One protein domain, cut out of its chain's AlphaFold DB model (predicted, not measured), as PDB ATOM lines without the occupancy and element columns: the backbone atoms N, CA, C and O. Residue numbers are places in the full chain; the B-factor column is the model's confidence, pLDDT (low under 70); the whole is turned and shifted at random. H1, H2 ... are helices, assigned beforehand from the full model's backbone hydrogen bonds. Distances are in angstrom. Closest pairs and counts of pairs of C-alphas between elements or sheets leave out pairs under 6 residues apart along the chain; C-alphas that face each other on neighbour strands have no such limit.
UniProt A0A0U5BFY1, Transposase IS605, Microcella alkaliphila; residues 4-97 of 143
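Overview. This is residues 4 to 97 of the 143 residues of the protein "Transposase IS605" of Microcella alkaliphila (UniProt A0A0U5BFY1). Three helices, H1, H2 and H4, pack as a triangle with crossed axes; short H3 turns off the end of H2, and a tail, residues 83 to 97, folds back from H4 towards H1. The printed part, all helix, has 94 residues with four named helices, H1 to H4 in order. It is compact, with a radius of gyration of the C-alphas of 13.9 A, spanning 42 by 26 by 17 A.

Arrangement. Start at H1, residues 4 to 28; its residues 15 to 19 alone touch H2, residues 36 to 49, closest at C-alphas 19 and 39, 6.1 A. H4, residues 61 to 82, touches H1 residues 12 to 23 alone, closest at C-alphas 16 and 68, 5.7 A. Every O i to N i+4 pair is within hydrogen-bond range in H1 and H4, and 8 of 10 in H2.

Along the chain. Find C-alpha 4 at (-23.300, -71.666, 34.305); H1 runs 36.1 A. H4 runs 31.8 A to C-alpha 82 at (-45.962, -92.082, 58.884).

Size, cuts and confidence. The farthest C-alphas, Pro 51 and Gly 88, are 43.8 A apart. The printed part has no cut, and no printed residue is under 70.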
ATOM      1  N   ALA A   4     -21.942 -72.142  34.041       89.44
ATOM      2  CA  ALA A   4     -23.300 -71.666  34.305       89.44
ATOM      3  C   ALA A   4     -24.251 -72.794  34.747       89.44
ATOM      4  O   ALA A   4     -25.002 -72.631  35.711       89.44
ATOM      5  N   LEU A   5     -24.181 -73.964  34.101       90.88
ATOM      6  CA  LEU A   5     -25.036 -75.100  34.444       90.88
ATOM      7  C   LEU A   5     -24.680 -75.684  35.821       90.88
ATOM      8  O   LEU A   5     -25.567 -76.007  36.613       90.88
ATOM      9  N   ASN A   6     -23.387 -75.731  36.152       91.62
ATOM     10  CA  ASN A   6     -22.921 -76.111  37.488       91.62
ATOM     11  C   ASN A   6     -23.489 -75.194  38.581       91.62
ATOM     12  O   ASN A   6     -23.971 -75.681  39.610       91.62
ATOM     13  N   ARG A   7     -23.469 -73.872  38.357       94.06
ATOM     14  CA  ARG A   7     -24.031 -72.893  39.301       94.06
ATOM     15  C   ARG A   7     -25.546 -73.052  39.432       94.06
ATOM     16  O   ARG A   7     -26.044 -73.075  40.556       94.06
ATOM     17  N   LEU A   8     -26.262 -73.274  38.327       95.38
ATOM     18  CA  LEU A   8     -27.701 -73.547  38.359       95.38
ATOM     19  C   LEU A   8     -28.028 -74.794  39.189       95.38
ATOM     20  O   LEU A   8     -28.940 -74.767  40.017       95.38
ATOM     21  N   PHE A   9     -27.309 -75.901  38.994       95.06
ATOM     22  CA  PHE A   9     -27.551 -77.113  39.780       95.06
ATOM     23  C   PHE A   9     -27.254 -76.907  41.266       95.06
ATOM     24  O   PHE A   9     -27.993 -77.416  42.112       95.06
ATOM     25  N   GLY A  10     -26.222 -76.126  41.593       95.88
ATOM     26  CA  GLY A  10     -25.965 -75.657  42.955       95.88
ATOM     27  C   GLY A  10     -27.150 -74.875  43.528       95.88
ATOM     28  O   GLY A  10     -27.662 -75.238  44.585       95.88
ATOM     29  N   ALA A  11     -27.649 -73.884  42.786       96.62
ATOM     30  CA  ALA A  11     -28.795 -73.056  43.162       96.62
ATOM     31  C   ALA A  11     -30.062 -73.885  43.410       96.62
ATOM     32  O   ALA A  11     -30.735 -73.757  44.430       96.62
ATOM     33  N   THR A  12     -30.355 -74.804  42.493       96.69
ATOM     34  CA  THR A  12     -31.545 -75.661  42.542       96.69
ATOM     35  C   THR A  12     -31.490 -76.614  43.737       96.69
ATOM     36  O   THR A  12     -32.515 -76.899  44.363       96.69
ATOM     37  N   ARG A  13     -30.284 -77.090  44.075       96.94
ATOM     38  CA  ARG A  13     -30.028 -77.904  45.266       96.94
ATOM     39  C   ARG A  13     -30.181 -77.099  46.550       96.94
ATOM     40  O   ARG A  13     -30.780 -77.612  47.487       96.94
ATOM     41  N   TRP A  14     -29.671 -75.869  46.585       97.62
ATOM     42  CA  TRP A  14     -29.839 -74.975  47.729       97.62
ATOM     43  C   TRP A  14     -31.327 -74.738  48.011       97.62
ATOM     44  O   TRP A  14     -31.779 -75.030  49.110       97.62
ATOM     45  N   VAL A  15     -32.114 -74.384  46.988       98.00
ATOM     46  CA  VAL A  15     -33.574 -74.191  47.101       98.00
ATOM     47  C   VAL A  15     -34.284 -75.445  47.620       98.00
ATOM     48  O   VAL A  15     -35.163 -75.360  48.477       98.00
ATOM     49  N   HIS A  16     -33.902 -76.626  47.122       97.56
ATOM     50  CA  HIS A  16     -34.450 -77.888  47.619       97.56
ATOM     51  C   HIS A  16     -34.158 -78.073  49.111       97.56
ATOM     52  O   HIS A  16     -35.048 -78.412  49.887       97.56
ATOM     53  N   ASN A  17     -32.903 -77.864  49.505       97.50
ATOM     54  CA  ASN A  17     -32.445 -78.071  50.872       97.50
ATOM     55  C   ASN A  17     -33.080 -77.073  51.839       97.50
ATOM     56  O   ASN A  17     -33.487 -77.474  52.925       97.50
ATOM     57  N   GLU A  18     -33.224 -75.821  51.416       98.00
ATOM     58  CA  GLU A  18     -33.877 -74.762  52.177       98.00
ATOM     59  C   GLU A  18     -35.356 -75.086  52.426       98.00
ATOM     60  O   GLU A  18     -35.836 -74.999  53.558       98.00
ATOM     61  N   TYR A  19     -36.078 -75.571  51.407       98.25
ATOM     62  CA  TYR A  19     -37.442 -76.064  51.609       98.25
ATOM     63  C   TYR A  19     -37.481 -77.228  52.607       98.25
ATOM     64  O   TYR A  19     -38.308 -77.220  53.517       98.25
ATOM     65  N   ILE A  20     -36.600 -78.228  52.461       97.75
ATOM     66  CA  ILE A  20     -36.569 -79.384  53.369       97.75
ATOM     67  C   ILE A  20     -36.287 -78.940  54.807       97.75
ATOM     68  O   ILE A  20     -36.945 -79.439  55.714       97.75
ATOM     69  N   ALA A  21     -35.369 -77.998  55.032       97.19
ATOM     70  CA  ALA A  21     -35.085 -77.463  56.363       97.19
ATOM     71  C   ALA A  21     -36.331 -76.816  56.992       97.19
ATOM     72  O   ALA A  21     -36.707 -77.162  58.112       97.19
ATOM     73  N   ARG A  22     -37.041 -75.966  56.243       97.44
ATOM     74  CA  ARG A  22     -38.278 -75.315  56.713       97.44
ATOM     75  C   ARG A  22     -39.414 -76.304  56.949       97.44
ATOM     76  O   ARG A  22     -40.114 -76.214  57.952       97.44
ATOM     77  N   ALA A  23     -39.595 -77.264  56.047       96.62
ATOM     78  CA  ALA A  23     -40.622 -78.293  56.174       96.62
ATOM     79  C   ALA A  23     -40.372 -79.195  57.394       96.62
ATOM     80  O   ALA A  23     -41.314 -79.577  58.086       96.62
ATOM     81  N   ARG A  24     -39.101 -79.487  57.685       94.62
ATOM     82  CA  ARG A  24     -38.676 -80.216  58.881       94.62
ATOM     83  C   ARG A  24     -38.969 -79.441  60.160       94.62
ATOM     84  O   ARG A  24     -39.578 -80.027  61.045       94.62
ATOM     85  N   ALA A  25     -38.608 -78.159  60.213       95.44
ATOM     86  CA  ALA A  25     -38.894 -77.296  61.358       95.44
ATOM     87  C   ALA A  25     -40.408 -77.170  61.606       95.44
ATOM     88  O   ALA A  25     -40.869 -77.328  62.727       95.44
ATOM     89  N   SER A  26     -41.199 -76.981  60.542       95.06
ATOM     90  CA  SER A  26     -42.670 -76.962  60.612       95.06
ATOM     91  C   SER A  26     -43.245 -78.264  61.177       95.06
ATOM     92  O   SER A  26     -44.173 -78.239  61.980       95.06
ATOM     93  N   TYR A  27     -42.704 -79.409  60.758       92.69
ATOM     94  CA  TYR A  27     -43.138 -80.713  61.252       92.69
ATOM     95  C   TYR A  27     -42.753 -80.931  62.722       92.69
ATOM     96  O   TYR A  27     -43.586 -81.384  63.500       92.69
ATOM     97  N   GLU A  28     -41.527 -80.574  63.110       91.75
ATOM     98  CA  GLU A  28     -41.029 -80.667  64.493       91.75
ATOM     99  C   GLU A  28     -41.796 -79.739  65.449       91.75
ATOM    100  O   GLU A  28     -42.061 -80.121  66.583       91.75
ATOM    101  N   ALA A  29     -42.237 -78.573  64.973       95.06
ATOM    102  CA  ALA A  29     -43.095 -77.648  65.715       95.06
ATOM    103  C   ALA A  29     -44.581 -78.073  65.772       95.06
ATOM    104  O   ALA A  29     -45.413 -77.345  66.307       95.06
ATOM    105  N   GLY A  30     -44.953 -79.223  65.195       93.25
ATOM    106  CA  GLY A  30     -46.330 -79.728  65.215       93.25
ATOM    107  C   GLY A  30     -47.283 -79.078  64.202       93.25
ATOM    108  O   GLY A  30     -48.457 -79.433  64.157       93.25
ATOM    109  N   HIS A  31     -46.804 -78.183  63.332       92.00
ATOM    110  CA  HIS A  31     -47.622 -77.540  62.290       92.00
ATOM    111  C   HIS A  31     -47.877 -78.439  61.067       92.00
ATOM    112  O   HIS A  31     -48.667 -78.104  60.185       92.00
ATOM    113  N   GLY A  32     -47.206 -79.592  60.984       89.12
ATOM    114  CA  GLY A  32     -47.405 -80.567  59.915       89.12
ATOM    115  C   GLY A  32     -46.746 -80.179  58.587       89.12
ATOM    116  O   GLY A  32     -45.620 -79.677  58.548       89.12
ATOM    117  N   HIS A  33     -47.411 -80.501  57.471       92.56
ATOM    118  CA  HIS A  33     -46.850 -80.361  56.124       92.56
ATOM    119  C   HIS A  33     -46.810 -78.899  55.656       92.56
ATOM    120  O   HIS A  33     -47.849 -78.291  55.403       92.56
ATOM    121  N   LEU A  34     -45.607 -78.372  55.413       95.94
ATOM    122  CA  LEU A  34     -45.433 -77.095  54.722       95.94
ATOM    123  C   LEU A  34     -45.828 -77.223  53.243       95.94
ATOM    124  O   LEU A  34     -45.120 -77.871  52.471       95.94
ATOM    125  N   SER A  35     -46.916 -76.570  52.830       96.12
ATOM    126  CA  SER A  35     -47.406 -76.649  51.448       96.12
ATOM    127  C   SER A  35     -46.367 -76.172  50.421       96.12
ATOM    128  O   SER A  35     -45.544 -75.290  50.689       96.12
ATOM    129  N   GLY A  36     -46.429 -76.727  49.207       96.19
ATOM    130  CA  GLY A  36     -45.552 -76.319  48.108       96.19
ATOM    131  C   GLY A  36     -45.700 -74.838  47.746       96.19
ATOM    132  O   GLY A  36     -44.698 -74.175  47.498       96.19
ATOM    133  N   TYR A  37     -46.922 -74.294  47.787       96.88
ATOM    134  CA  TYR A  37     -47.180 -72.874  47.526       96.88
ATOM    135  C   TYR A  37     -46.496 -71.968  48.559       96.88
ATOM    136  O   TYR A  37     -45.737 -71.068  48.194       96.88
ATOM    137  N   THR A  38     -46.683 -72.251  49.852       97.69
ATOM    138  CA  THR A  38     -46.025 -71.493  50.926       97.69
ATOM    139  C   THR A  38     -44.507 -71.641  50.845       97.69
ATOM    140  O   THR A  38     -43.782 -70.655  50.967       97.69
ATOM    141  N   GLY A  39     -44.012 -72.847  50.552       97.62
ATOM    142  CA  GLY A  39     -42.591 -73.098  50.313       97.62
ATOM    143  C   GLY A  39     -42.025 -72.279  49.150       97.62
ATOM    144  O   GLY A  39     -40.937 -71.724  49.265       97.62
ATOM    145  N   GLN A  40     -42.762 -72.152  48.043       97.69
ATOM    146  CA  GLN A  40     -42.342 -71.337  46.903       97.69
ATOM    147  C   GLN A  40     -42.273 -69.855  47.271       97.69
ATOM    148  O   GLN A  40     -41.296 -69.200  46.916       97.69
ATOM    149  N   ARG A  41     -43.252 -69.332  48.021       98.06
ATOM    150  CA  ARG A  41     -43.203 -67.948  48.509       98.06
ATOM    151  C   ARG A  41     -41.958 -67.716  49.368       98.06
ATOM    152  O   ARG A  41     -41.144 -66.869  49.025       98.06
ATOM    153  N   LEU A  42     -41.770 -68.527  50.409       97.56
ATOM    154  CA  LEU A  42     -40.679 -68.358  51.373       97.56
ATOM    155  C   LEU A  42     -39.288 -68.528  50.745       97.56
ATOM    156  O   LEU A  42     -38.381 -67.747  51.008       97.56
ATOM    157  N   VAL A  43     -39.100 -69.562  49.922       97.81
ATOM    158  CA  VAL A  43     -37.765 -69.929  49.423       97.81
ATOM    159  C   VAL A  43     -37.437 -69.237  48.102       97.81
ATOM    160  O   VAL A  43     -36.283 -68.898  47.851       97.81
ATOM    161  N   VAL A  44     -38.432 -69.027  47.236       97.31
ATOM    162  CA  VAL A  44     -38.206 -68.480  45.891       97.31
ATOM    163  C   VAL A  44     -38.526 -66.997  45.829       97.31
ATOM    164  O   VAL A  44     -37.709 -66.243  45.312       97.31
ATOM    165  N   THR A  45     -39.690 -66.558  46.306       97.00
ATOM    166  CA  THR A  45     -40.062 -65.137  46.232       97.00
ATOM    167  C   THR A  45     -39.277 -64.326  47.257       97.00
ATOM    168  O   THR A  45     -38.469 -63.481  46.872       97.00
ATOM    169  N   ASP A  46     -39.439 -64.650  48.538       97.31
ATOM    170  CA  ASP A  46     -38.811 -63.924  49.642       97.31
ATOM    171  C   ASP A  46     -37.291 -64.152  49.628       97.31
ATOM    172  O   ASP A  46     -36.515 -63.206  49.736       97.31
ATOM    173  N   GLY A  47     -36.847 -65.387  49.358       96.44
ATOM    174  CA  GLY A  47     -35.426 -65.703  49.184       96.44
ATOM    175  C   GLY A  47     -34.760 -64.919  48.049       96.44
ATOM    176  O   GLY A  47     -33.618 -64.492  48.173       96.44
ATOM    177  N   ARG A  48     -35.455 -64.638  46.943       95.62
ATOM    178  CA  ARG A  48     -34.884 -63.768  45.899       95.62
ATOM    179  C   ARG A  48     -34.896 -62.298  46.300       95.62
ATOM    180  O   ARG A  48     -34.094 -61.552  45.757       95.62
ATOM    181  N   ALA A  49     -35.787 -61.860  47.184       96.38
ATOM    182  CA  ALA A  49     -35.783 -60.491  47.698       96.38
ATOM    183  C   ALA A  49     -34.689 -60.273  48.757       96.38
ATOM    184  O   ALA A  49     -34.153 -59.170  48.843       96.38
ATOM    185  N   ASN A  50     -34.328 -61.318  49.506       96.75
ATOM    186  CA  ASN A  50     -33.286 -61.270  50.527       96.75
ATOM    187  C   ASN A  50     -31.895 -60.977  49.906       96.75
ATOM    188  O   ASN A  50     -31.474 -61.703  48.997       96.75
ATOM    189  N   PRO A  51     -31.166 -59.953  50.397       97.12
ATOM    190  CA  PRO A  51     -29.809 -59.621  49.959       97.12
ATOM    191  C   PRO A  51     -28.813 -60.790  50.005       97.12
ATOM    192  O   PRO A  51     -28.036 -60.958  49.066       97.12
ATOM    193  N   GLU A  52     -28.866 -61.641  51.032       96.25
ATOM    194  CA  GLU A  52     -27.938 -62.774  51.211       96.25
ATOM    195  C   GLU A  52     -28.106 -63.853  50.131       96.25
ATOM    196  O   GLU A  52     -27.172 -64.572  49.771       96.25
ATOM    197  N   THR A  53     -29.315 -63.959  49.580       97.12
ATOM    198  CA  THR A  53     -29.686 -64.955  48.569       97.12
ATOM    199  C   THR A  53     -30.073 -64.321  47.233       97.12
ATOM    200  O   THR A  53     -30.651 -64.975  46.361       97.12
ATOM    201  N   ALA A  54     -29.681 -63.061  47.014       95.69
ATOM    202  CA  ALA A  54     -29.976 -62.305  45.797       95.69
ATOM    203  C   ALA A  54     -29.389 -62.952  44.527       95.69
ATOM    204  O   ALA A  54     -29.956 -62.800  43.442       95.69
ATOM    205  N   TRP A  55     -28.322 -63.748  44.661       95.69
ATOM    206  CA  TRP A  55     -27.714 -64.541  43.584       95.69
ATOM    207  C   TRP A  55     -28.692 -65.544  42.939       95.69
ATOM    208  O   TRP A  55     -28.529 -65.932  41.783       95.69
ATOM    209  N   LEU A  56     -29.793 -65.904  43.610       96.31
ATOM    210  CA  LEU A  56     -30.882 -66.675  42.997       96.31
ATOM    211  C   LEU A  56     -31.543 -65.924  41.823       96.31
ATOM    212  O   LEU A  56     -32.167 -66.540  40.957       96.31
ATOM    213  N   LYS A  57     -31.442 -64.591  41.734       95.75
ATOM    214  CA  LYS A  57     -32.014 -63.822  40.613       95.75
ATOM    215  C   LYS A  57     -31.345 -64.121  39.269       95.75
ATOM    216  O   LYS A  57     -32.007 -63.941  38.239       95.75
ATOM    217  N   GLU A  58     -30.119 -64.639  39.285       94.06
ATOM    218  CA  GLU A  58     -29.357 -65.029  38.095       94.06
ATOM    219  C   GLU A  58     -30.037 -66.146  37.292       94.06
ATOM    220  O   GLU A  58     -29.855 -66.244  36.084       94.06
ATOM    221  N   PHE A  59     -30.892 -66.951  37.928       94.44
ATOM    222  CA  PHE A  59     -31.505 -68.123  37.306       94.44
ATOM    223  C   PHE A  59     -33.017 -67.954  37.067       94.44
ATOM    224  O   PHE A  59     -33.646 -67.006  37.568       94.44
ATOM    225  N   PRO A  60     -33.643 -68.823  36.250       92.25
ATOM    226  CA  PRO A  60     -35.085 -68.786  36.033       92.25
ATOM    227  C   PRO A  60     -35.841 -69.242  37.287       92.25
ATOM    228  O   PRO A  60     -35.668 -70.363  37.761       92.25
ATOM    229  N   SER A  61     -36.759 -68.411  37.787       94.25
ATOM    230  CA  SER A  61     -37.578 -68.737  38.968       94.25
ATOM    231  C   SER A  61     -38.415 -70.005  38.792       94.25
ATOM    232  O   SER A  61     -38.681 -70.720  39.757       94.25
ATOM    233  N   GLY A  62     -38.811 -70.311  37.554       94.25
ATOM    234  CA  GLY A  62     -39.533 -71.529  37.200       94.25
ATOM    235  C   GLY A  62     -38.816 -72.815  37.614       94.25
ATOM    236  O   GLY A  62     -39.473 -73.732  38.094       94.25
ATOM    237  N   VAL A  63     -37.484 -72.848  37.510       94.81
ATOM    238  CA  VAL A  63     -36.675 -74.016  37.891       94.81
ATOM    239  C   VAL A  63     -36.725 -74.248  39.400       94.81
ATOM    240  O   VAL A  63     -36.886 -75.371  39.879       94.81
ATOM    241  N   PHE A  64     -36.659 -73.165  40.173       96.88
ATOM    242  CA  PHE A  64     -36.760 -73.228  41.627       96.88
ATOM    243  C   PHE A  64     -38.144 -73.659  42.092       96.88
ATOM    244  O   PHE A  64     -38.244 -74.496  42.987       96.88
ATOM    245  N   ARG A  65     -39.206 -73.166  41.442       96.00
ATOM    246  CA  ARG A  65     -40.577 -73.604  41.731       96.00
ATOM    247  C   ARG A  65     -40.741 -75.111  41.531       96.00
ATOM    248  O   ARG A  65     -41.270 -75.763  42.425       96.00
ATOM    249  N   GLY A  66     -40.218 -75.671  40.436       94.12
ATOM    250  CA  GLY A  66     -40.215 -77.122  40.206       94.12
ATOM    251  C   GLY A  66     -39.460 -77.897  41.296       94.12
ATOM    252  O   GLY A  66     -39.971 -78.877  41.840       94.12
ATOM    253  N   SER A  67     -38.283 -77.404  41.695       96.06
ATOM    254  CA  SER A  67     -37.484 -77.999  42.778       96.06
ATOM    255  C   SER A  67     -38.234 -78.040  44.116       96.06
ATOM    256  O   SER A  67     -38.262 -79.088  44.770       96.06
ATOM    257  N   VAL A  68     -38.891 -76.934  44.495       97.38
ATOM    258  CA  VAL A  68     -39.723 -76.856  45.707       97.38
ATOM    259  C   VAL A  68     -40.908 -77.808  45.617       97.38
ATOM    260  O   VAL A  68     -41.145 -78.553  46.561       97.38
ATOM    261  N   THR A  69     -41.621 -77.846  44.488       95.62
ATOM    262  CA  THR A  69     -42.768 -78.748  44.306       95.62
ATOM    263  C   THR A  69     -42.371 -80.202  44.541       95.62
ATOM    264  O   THR A  69     -43.013 -80.892  45.327       95.62
ATOM    265  N   ARG A  70     -41.264 -80.664  43.947       93.75
ATOM    266  CA  ARG A  70     -40.796 -82.044  44.155       93.75
ATOM    267  C   ARG A  70     -40.391 -82.321  45.596       93.75
ATOM    268  O   ARG A  70     -40.651 -83.410  46.105       93.75
ATOM    269  N   ALA A  71     -39.759 -81.349  46.252       96.00
ATOM    270  CA  ALA A  71     -39.418 -81.457  47.664       96.00
ATOM    271  C   ALA A  71     -40.681 -81.566  48.537       96.00
ATOM    272  O   ALA A  71     -40.747 -82.422  49.421       96.00
ATOM    273  N   ALA A  72     -41.704 -80.764  48.229       96.56
ATOM    274  CA  ALA A  72     -42.976 -80.762  48.931       96.56
ATOM    275  C   ALA A  72     -43.737 -82.072  48.765       96.56
ATOM    276  O   ALA A  72     -44.102 -82.686  49.763       96.56
ATOM    277  N   THR A  73     -43.877 -82.576  47.540       94.75
ATOM    278  CA  THR A  73     -44.508 -83.878  47.286       94.75
ATOM    279  C   THR A  73     -43.800 -85.010  48.037       94.75
ATOM    280  O   THR A  73     -44.456 -85.866  48.634       94.75
ATOM    281  N   GLY A  74     -42.461 -85.002  48.067       93.44
ATOM    282  CA  GLY A  74     -41.683 -85.979  48.832       93.44
ATOM    283  C   GLY A  74     -41.948 -85.899  50.339       93.44
ATOM    284  O   GLY A  74     -42.146 -86.925  50.988       93.44
ATOM    285  N   HIS A  75     -42.015 -84.688  50.895       94.25
ATOM    286  CA  HIS A  75     -42.309 -84.476  52.314       94.25
ATOM    287  C   HIS A  75     -43.750 -84.820  52.691       94.25
ATOM    288  O   HIS A  75     -43.985 -85.454  53.717       94.25
ATOM    289  N   GLN A  76     -44.716 -84.474  51.845       93.62
ATOM    290  CA  GLN A  76     -46.111 -84.867  52.019       93.62
ATOM    291  C   GLN A  76     -46.259 -86.391  52.015       93.62
ATOM    292  O   GLN A  76     -46.936 -86.950  52.875       93.62
ATOM    293  N   SER A  77     -45.576 -87.068  51.085       92.50
ATOM    294  CA  SER A  77     -45.580 -88.531  50.995       92.50
ATOM    295  C   SER A  77     -44.993 -89.183  52.248       92.50
ATOM    296  O   SER A  77     -45.526 -90.185  52.715       92.50
ATOM    297  N   PHE A  78     -43.927 -88.605  52.812       92.56
ATOM    298  CA  PHE A  78     -43.369 -89.039  54.093       92.56
ATOM    299  C   PHE A  78     -44.397 -88.930  55.224       92.56
ATOM    300  O   PHE A  78     -44.662 -89.928  55.891       92.56
ATOM    301  N   ILE A  79     -45.038 -87.768  55.381       90.44
ATOM    302  CA  ILE A  79     -46.047 -87.553  56.430       90.44
ATOM    303  C   ILE A  79     -47.209 -88.544  56.278       90.44
ATOM    304  O   ILE A  79     -47.581 -89.213  57.242       90.44
ATOM    305  N   ALA A  80     -47.738 -88.700  55.060       90.81
ATOM    306  CA  ALA A  80     -48.819 -89.643  54.772       90.81
ATOM    307  C   ALA A  80     -48.425 -91.099  55.072       90.81
ATOM    308  O   ALA A  80     -49.249 -91.889  55.530       90.81
ATOM    309  N   SER A  81     -47.161 -91.450  54.834       90.50
ATOM    310  CA  SER A  81     -46.620 -92.770  55.145       90.50
ATOM    311  C   SER A  81     -46.476 -92.999  56.653       90.50
ATOM    312  O   SER A  81     -46.830 -94.071  57.140       90.50
ATOM    313  N   THR A  82     -46.039 -91.992  57.416       86.56
ATOM    314  CA  THR A  82     -45.962 -92.082  58.884       86.56
ATOM    315  C   THR A  82     -47.331 -92.144  59.556       86.56
ATOM    316  O   THR A  82     -47.469 -92.809  60.575       86.56
ATOM    317  N   SER A  83     -48.355 -91.512  58.974       85.50
ATOM    318  CA  SER A  83     -49.718 -91.501  59.515       85.50
ATOM    319  C   SER A  83     -50.588 -92.675  59.041       85.50
ATOM    320  O   SER A  83     -51.797 -92.639  59.243       85.50
ATOM    321  N   GLY A  84     -50.028 -93.654  58.319       84.69
ATOM    322  CA  GLY A  84     -50.773 -94.812  57.800       84.69
ATOM    323  C   GLY A  84     -51.768 -94.507  56.670       84.69
ATOM    324  O   GLY A  84     -52.548 -95.375  56.301       84.69
ATOM    325  N   ARG A  85     -51.747 -93.300  56.087       85.94
ATOM    326  CA  ARG A  85     -52.656 -92.901  54.989       85.94
ATOM    327  C   ARG A  85     -52.227 -93.439  53.624       85.94
ATOM    328  O   ARG A  85     -52.978 -93.346  52.659       85.94
ATOM    329  N   ARG A  86     -50.997 -93.941  53.521       84.56
ATOM    330  CA  ARG A  86     -50.426 -94.508  52.301       84.56
ATOM    331  C   ARG A  86     -50.168 -95.999  52.500       84.56
ATOM    332  O   ARG A  86     -49.457 -96.371  53.429       84.56
ATOM    333  N   ASN A  87     -50.654 -96.810  51.562       77.31
ATOM    334  CA  ASN A  87     -50.357 -98.239  51.503       77.31
ATOM    335  C   ASN A  87     -48.883 -98.489  51.135       77.31
ATOM    336  O   ASN A  87     -48.312 -97.803  50.279       77.31
ATOM    337  N   GLY A  88     -48.277 -99.495  51.768       82.06
ATOM    338  CA  GLY A  88     -46.907 -99.941  51.509       82.06
ATOM    339  C   GLY A  88     -45.885 -99.541  52.585       82.06
ATOM    340  O   GLY A  88     -46.260 -99.042  53.648       82.06
ATOM    341  N   PRO A  89     -44.582 -99.776  52.328       79.94
ATOM    342  CA  PRO A  89     -43.522 -99.553  53.306       79.94
ATOM    343  C   PRO A  89     -43.463 -98.110  53.801       79.94
ATOM    344  O   PRO A  89     -43.679 -97.161  53.037       79.94
ATOM    345  N   ARG A  90     -43.105 -97.950  55.081       83.44
ATOM    346  CA  ARG A  90     -42.875 -96.631  55.669       83.44
ATOM    347  C   ARG A  90     -41.726 -95.932  54.949       83.44
ATOM    348  O   ARG A  90     -40.629 -96.473  54.829       83.44
ATOM    349  N   LEU A  91     -41.979 -94.719  54.473       87.56
ATOM    350  CA  LEU A  91     -40.956 -93.882  53.865       87.56
ATOM    351  C   LEU A  91     -40.086 -93.246  54.947       87.56
ATOM    352  O   LEU A  91     -40.579 -92.777  55.972       87.56
ATOM    353  N   GLY A  92     -38.784 -93.187  54.686       85.25
ATOM    354  CA  GLY A  92     -37.854 -92.438  55.523       85.25
ATOM    355  C   GLY A  92     -38.049 -90.925  55.389       85.25
ATOM    356  O   GLY A  92     -38.552 -90.424  54.380       85.25
ATOM    357  N   ARG A  93     -37.591 -90.184  56.403       86.06
ATOM    358  CA  ARG A  93     -37.618 -88.716  56.407       86.06
ATOM    359  C   ARG A  93     -36.870 -88.163  55.180       86.06
ATOM    360  O   ARG A  93     -35.728 -88.571  54.941       86.06
ATOM    361  N   PRO A  94     -37.440 -87.206  54.423       90.00
ATOM    362  CA  PRO A  94     -36.764 -86.610  53.277       90.00
ATOM    363  C   PRO A  94     -35.434 -85.994  53.686       90.00
ATOM    364  O   PRO A  94     -35.345 -85.311  54.710       90.00
ATOM    365  N   ARG A  95     -34.393 -86.242  52.889       91.12
ATOM    366  CA  ARG A  95     -33.027 -85.778  53.146       91.12
ATOM    367  C   ARG A  95     -32.666 -84.615  52.239       91.12
ATOM    368  O   ARG A  95     -33.031 -84.613  51.067       91.12
ATOM    369  N   SER A  96     -31.883 -83.681  52.770       94.44
ATOM    370  CA  SER A  96     -31.223 -82.660  51.961       94.44
ATOM    371  C   SER A  96     -30.348 -83.324  50.894       94.44
ATOM    372  O   SER A  96     -29.647 -84.308  51.155       94.44
ATOM    373  N   LYS A  97     -30.383 -82.782  49.681       94.19
ATOM    374  CA  LYS A  97     -29.557 -83.222  48.560       94.19
ATOM    375  C   LYS A  97     -28.098 -82.834  48.786       94.19
ATOM    376  O   LYS A  97     -27.791 -81.732  49.246       94.19
TER     377      LYS A  97